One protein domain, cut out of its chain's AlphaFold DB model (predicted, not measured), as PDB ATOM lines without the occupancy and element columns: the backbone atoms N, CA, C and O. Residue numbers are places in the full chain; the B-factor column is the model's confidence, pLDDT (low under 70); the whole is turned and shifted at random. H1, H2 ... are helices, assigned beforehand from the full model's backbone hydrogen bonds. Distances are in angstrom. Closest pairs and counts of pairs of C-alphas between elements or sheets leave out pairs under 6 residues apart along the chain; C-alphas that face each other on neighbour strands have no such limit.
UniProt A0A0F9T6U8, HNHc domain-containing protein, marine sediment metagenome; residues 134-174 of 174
ATOM      1  N   ARG A 134      -6.299 -11.087 -29.746       66.38
ATOM      2  CA  ARG A 134      -7.096 -10.510 -28.657       66.38
ATOM      3  C   ARG A 134      -8.284 -11.429 -28.371       66.38
ATOM      4  O   ARG A 134      -8.875 -11.978 -29.297       66.38
ATOM      5  N   ARG A 135      -8.602 -11.613 -27.086       68.94
ATOM      6  CA  ARG A 135      -9.603 -12.591 -26.612       68.94
ATOM      7  C   ARG A 135     -11.053 -12.189 -26.887       68.94
ATOM      8  O   ARG A 135     -11.934 -13.027 -26.752       68.94
ATOM      9  N   VAL A 136     -11.297 -10.931 -27.247       79.38
ATOM     10  CA  VAL A 136     -12.653 -10.419 -27.460       79.38
ATOM     11  C   VAL A 136     -13.192 -10.963 -28.779       79.38
ATOM     12  O   VAL A 136     -12.581 -10.785 -29.840       79.38
ATOM     13  N   ASN A 137     -14.322 -11.664 -28.697       82.81
ATOM     14  CA  ASN A 137     -15.062 -12.077 -29.874       82.81
ATOM     15  C   ASN A 137     -15.771 -10.849 -30.450       82.81
ATOM     16  O   ASN A 137     -16.571 -10.226 -29.764       82.81
ATOM     17  N   ILE A 138     -15.436 -10.495 -31.686       85.81
ATOM     18  CA  ILE A 138     -16.041  -9.376 -32.413       85.81
ATOM     19  C   ILE A 138     -16.537  -9.975 -33.727       85.81
ATOM     20  O   ILE A 138     -15.703 -10.241 -34.605       85.81
ATOM     21  N   PRO A 139     -17.841 -10.282 -33.837       89.56
ATOM     22  CA  PRO A 139     -18.425 -10.826 -35.054       89.56
ATOM     23  C   PRO A 139     -18.283  -9.836 -36.215       89.56
ATOM     24  O   PRO A 139     -18.588  -8.654 -36.078       89.56
ATOM     25  N   ARG A 140     -17.835 -10.320 -37.381       88.19
ATOM     26  CA  ARG A 140     -17.581  -9.469 -38.559       88.19
ATOM     27  C   ARG A 140     -18.834  -8.728 -39.028       88.19
ATOM     28  O   ARG A 140     -18.756  -7.548 -39.342       88.19
ATOM     29  N   LEU A 141     -19.972  -9.424 -39.060       89.94
ATOM     30  CA  LEU A 141     -21.254  -8.866 -39.504       89.94
ATOM     31  C   LEU A 141     -21.728  -7.735 -38.588       89.94
ATOM     32  O   LEU A 141     -22.126  -6.682 -39.070       89.94
ATOM     33  N   GLU A 142     -21.629  -7.934 -37.276       91.00
ATOM     34  CA  GLU A 142     -22.011  -6.923 -36.288       91.00
ATOM     35  C   GLU A 142     -21.082  -5.704 -36.352       91.00
ATOM     36  O   GLU A 142     -21.546  -4.568 -36.334       91.00
ATOM     37  N   LEU A 143     -19.772  -5.926 -36.514       91.75
ATOM     38  CA  LEU A 143     -18.809  -4.842 -36.699       91.75
ATOM     39  C   LEU A 143     -19.119  -4.005 -37.950       91.75
ATOM     40  O   LEU A 143     -19.112  -2.780 -37.866       91.75
ATOM     41  N   LEU A 144     -19.406  -4.649 -39.087       91.75
ATOM     42  CA  LEU A 144     -19.783  -3.960 -40.326       91.75
ATOM     43  C   LEU A 144     -21.078  -3.162 -40.160       91.75
ATOM     44  O   LEU A 144     -21.130  -2.012 -40.581       91.75
ATOM     45  N   HIS A 145     -22.088  -3.739 -39.504       93.94
ATOM     46  CA  HIS A 145     -23.359  -3.061 -39.251       93.94
ATOM     47  C   HIS A 145     -23.177  -1.788 -38.414       93.94
ATOM     48  O   HIS A 145     -23.712  -0.742 -38.760       93.94
ATOM     49  N   LEU A 146     -22.367  -1.846 -37.355       92.69
ATOM     50  CA  LEU A 146     -22.095  -0.678 -36.514       92.69
ATOM     51  C   LEU A 146     -21.313   0.413 -37.266       92.69
ATOM     52  O   LEU A 146     -21.550   1.600 -37.046       92.69
ATOM     53  N   ILE A 147     -20.394   0.026 -38.156       92.31
ATOM     54  CA  ILE A 147     -19.667   0.975 -39.015       92.31
ATOM     55  C   ILE A 147     -20.626   1.653 -39.999       92.31
ATOM     56  O   ILE A 147     -20.573   2.872 -40.140       92.31
ATOM     57  N   ASP A 148     -21.512   0.885 -40.632       93.38
ATOM     58  CA  ASP A 148     -22.529   1.386 -41.566       93.38
ATOM     59  C   ASP A 148     -23.516   2.347 -40.881       93.38
ATOM     60  O   ASP A 148     -23.854   3.401 -41.411       93.38
ATOM     61  N   GLN A 149     -23.869   2.065 -39.624       92.94
ATOM     62  CA  GLN A 149     -24.647   2.960 -38.761       92.94
ATOM     63  C   GLN A 149     -23.887   4.224 -38.309       92.94
ATOM     64  O   GLN A 149     -24.431   5.039 -37.563       92.94
ATOM     65  N   GLY A 150     -22.629   4.404 -38.722       92.94
ATOM     66  CA  GLY A 150     -21.829   5.591 -38.426       92.94
ATOM     67  C   GLY A 150     -21.217   5.617 -37.023       92.94
ATOM     68  O   GLY A 150     -20.793   6.679 -36.557       92.94
ATOM     69  N   TYR A 151     -21.141   4.481 -36.319       92.94
ATOM     70  CA  TYR A 151     -20.501   4.447 -35.005       92.94
ATOM     71  C   TYR A 151     -18.999   4.728 -35.115       92.94
ATOM     72  O   TYR A 151     -18.271   4.156 -35.926       92.94
ATOM     73  N   THR A 152     -18.492   5.568 -34.211       93.81
ATOM     74  CA  THR A 152     -17.046   5.782 -34.086       93.81
ATOM     75  C   THR A 152     -16.357   4.534 -33.530       93.81
ATOM     76  O   THR A 152     -16.928   3.808 -32.719       93.81
ATOM     77  N   ILE A 153     -15.078   4.331 -33.859       92.00
ATOM     78  CA  ILE A 153     -14.263   3.223 -33.316       92.00
ATOM     79  C   ILE A 153     -14.293   3.205 -31.776       92.00
ATOM     80  O   ILE A 153     -14.337   2.138 -31.171       92.00
ATOM     81  N   ASN A 154     -14.320   4.379 -31.131       92.81
ATOM     82  CA  ASN A 154     -14.478   4.489 -29.676       92.81
ATOM     83  C   ASN A 154     -15.868   4.044 -29.195       92.81
ATOM     84  O   ASN A 154     -15.969   3.399 -28.154       92.81
ATOM     85  N   GLY A 155     -16.933   4.371 -29.932       91.56
ATOM     86  CA  GLY A 155     -18.289   3.895 -29.646       91.56
ATOM     87  C   GLY A 155     -18.397   2.375 -29.751       91.56
ATOM     88  O   GLY A 155     -18.891   1.728 -28.834       91.56
ATOM     89  N   ILE A 156     -17.825   1.798 -30.809       93.06
ATOM     90  CA  ILE A 156     -17.770   0.347 -31.023       93.06
ATOM     91  C   ILE A 156     -16.926  -0.336 -29.931       93.06
ATOM     92  O   ILE A 156     -17.290  -1.390 -29.417       93.06
ATOM     93  N   ALA A 157     -15.813   0.277 -29.520       91.25
ATOM     94  CA  ALA A 157     -14.959  -0.253 -28.459       91.25
ATOM     95  C   ALA A 157     -15.702  -0.339 -27.118       91.25
ATOM     96  O   ALA A 157     -15.618  -1.359 -26.433       91.25
ATOM     97  N   LYS A 158     -16.494   0.691 -26.788       91.56
ATOM     98  CA  LYS A 158     -17.386   0.678 -25.621       91.56
ATOM     99  C   LYS A 158     -18.474  -0.391 -25.744       91.56
ATOM    100  O   LYS A 158     -18.695  -1.102 -24.771       91.56
ATOM    101  N   HIS A 159     -19.090  -0.538 -26.921       89.69
ATOM    102  CA  HIS A 159     -20.113  -1.563 -27.194       89.69
ATOM    103  C   HIS A 159     -19.599  -2.981 -26.914       89.69
ATOM    104  O   HIS A 159     -20.233  -3.739 -26.190       89.69
ATOM    105  N   PHE A 160     -18.395  -3.310 -27.392       88.56
ATOM    106  CA  PHE A 160     -17.766  -4.618 -27.157       88.56
ATOM    107  C   PHE A 160     -16.968  -4.716 -25.843       88.56
ATOM    108  O   PHE A 160     -16.311  -5.731 -25.603       88.56
ATOM    109  N   GLY A 161     -16.964  -3.671 -25.005       87.12
ATOM    110  CA  GLY A 161     -16.214  -3.647 -23.744       87.12
ATOM    111  C   GLY A 161     -14.708  -3.885 -23.911       87.12
ATOM    112  O   GLY A 161     -14.095  -4.586 -23.106       87.12
ATOM    113  N   CYS A 162     -14.104  -3.357 -24.979       87.12
ATOM    114  CA  CYS A 162     -12.704  -3.599 -25.320       87.12
ATOM    115  C   CYS A 162     -11.938  -2.309 -25.644       87.12
ATOM    116  O   CYS A 162     -12.516  -1.236 -25.783       87.12
ATOM    117  N   ASP A 163     -10.610  -2.406 -25.768       85.44
ATOM    118  CA  ASP A 163      -9.781  -1.249 -26.115       85.44
ATOM    119  C   ASP A 163     -10.015  -0.761 -27.548       85.44
ATOM    120  O   ASP A 163     -10.140  -1.567 -28.473       85.44
ATOM    121  N   TRP A 164      -9.907   0.556 -27.761       90.38
ATOM    122  CA  TRP A 164      -9.960   1.195 -29.085       90.38
ATOM    123  C   TRP A 164      -9.056   0.511 -30.118       90.38
ATOM    124  O   TRP A 164      -9.464   0.243 -31.248       90.38
ATOM    125  N   SER A 165      -7.835   0.146 -29.709       84.81
ATOM    126  CA  SER A 165      -6.870  -0.517 -30.590       84.81
ATOM    127  C   SER A 165      -7.316  -1.920 -31.032       84.81
ATOM    128  O   SER A 165      -6.822  -2.418 -32.044       84.81
ATOM    129  N   THR A 166      -8.243  -2.556 -30.303       86.19
ATOM    130  CA  THR A 166      -8.839  -3.858 -30.648       86.19
ATOM    131  C   THR A 166      -9.738  -3.685 -31.854       86.19
ATOM    132  O   THR A 166      -9.544  -4.374 -32.853       86.19
ATOM    133  N   ILE A 167     -10.672  -2.734 -31.773       89.69
ATOM    134  CA  ILE A 167     -11.599  -2.437 -32.863       89.69
ATOM    135  C   ILE A 167     -10.828  -1.915 -34.066       89.69
ATOM    136  O   ILE A 167     -11.004  -2.449 -35.151       89.69
ATOM    137  N   LYS A 168      -9.904  -0.963 -33.879       88.44
ATOM    138  CA  LYS A 168      -9.094  -0.431 -34.984       88.44
ATOM    139  C   LYS A 168      -8.372  -1.543 -35.750       88.44
ATOM    140  O   LYS A 168      -8.468  -1.593 -36.968       88.44
ATOM    141  N   SER A 169      -7.735  -2.475 -35.037       83.94
ATOM    142  CA  SER A 169      -7.050  -3.606 -35.674       83.94
ATOM    143  C   SER A 169      -8.004  -4.514 -36.451       83.94
ATOM    144  O   SER A 169      -7.621  -4.984 -37.511       83.94
ATOM    145  N   ARG A 170      -9.216  -4.761 -35.931       85.38
ATOM    146  CA  ARG A 170     -10.232  -5.583 -36.609       85.38
ATOM    147  C   ARG A 170     -10.815  -4.893 -37.831       85.38
ATOM    148  O   ARG A 170     -11.086  -5.573 -38.805       85.38
ATOM    149  N   VAL A 171     -10.978  -3.573 -37.783       86.75
ATOM    150  CA  VAL A 171     -11.393  -2.770 -38.939       86.75
ATOM    151  C   VAL A 171     -10.324  -2.798 -40.028       86.75
ATOM    152  O   VAL A 171     -10.664  -2.947 -41.190       86.75
ATOM    153  N   ASP A 172      -9.042  -2.734 -39.662       84.62
ATOM    154  CA  ASP A 172      -7.934  -2.849 -40.621       84.62
ATOM    155  C   ASP A 172      -7.785  -4.279 -41.205       84.62
ATOM    156  O   ASP A 172      -7.006  -4.483 -42.131       84.62
ATOM    157  N   GLU A 173      -8.483  -5.274 -40.641       81.88
ATOM    158  CA  GLU A 173      -8.518  -6.679 -41.089       81.88
ATOM    159  C   GLU A 173      -9.783  -7.026 -41.906       81.88
ATOM    160  O   GLU A 173      -9.891  -8.163 -42.376       81.88
ATOM    161  N   LEU A 174     -10.750  -6.100 -42.025       79.50
ATOM    162  CA  LEU A 174     -12.003  -6.291 -42.775       79.50
ATOM    163  C   LEU A 174     -11.778  -6.350 -44.284       79.50
ATOM    164  O   LEU A 174     -12.539  -7.145 -44.896       79.50
TER     165      LEU A 174
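AT A GLANCE: This is residues 134 to 174 of the 174 residues of the protein "HNHc domain-containing protein" of marine sediment metagenome (UniProt A0A0F9T6U8). Three short helices at steep angles form a small compact cluster, their centres at the corners of a triangle; H2 packs on H3, while H1 sits more loosely on the other side. Residues 134 to 139 lead into H1 with no named helix. The printed part has 41 residues, with H1, H2 and H3 in that order and no named strand; the class is all helix. It is rounded, spanning 24 by 17 by 15 A, with a radius of gyration of the C-alphas of 8.9 A.

IN THESE COORDINATES: H1, residues 140 to 148, begins at C-alpha 140 (-17.581, -9.469, -38.559) and is 12.3 A long from first to last C-alpha. H2, residues 153 to 159, measures 9.7 A. H3, residues 164 to 171, measures 10.7 A and ends at C-alpha 171 (-11.393, -2.770, -38.939).

HOW THE PARTS SIT: H1 and H2 are close but not clearly touching, at a steep tilt of 58 degrees, opposite ways; their closest C-alphas, of Leu 146 and Ile 156, are 7.1 A apart. H2 and H3 touch, about perpendicular at 76 degrees; their closest C-alphas, of Ala 157 and Trp 164, are 5.2 A apart. H1 and H3 are near each other, with 7 pairs of C-alphas within 10 A. In H1, H2 and H3 every O i to N i+4 pair is within hydrogen-bond range.

THE WHOLE: The C-alphas of Arg 135 and Gly 150, the two farthest apart, are 24.9 A apart. The printed part has no cut, and both links between helices are tight. The chain ends at Leu 174. Residues 134 to 135 have pLDDT under 70.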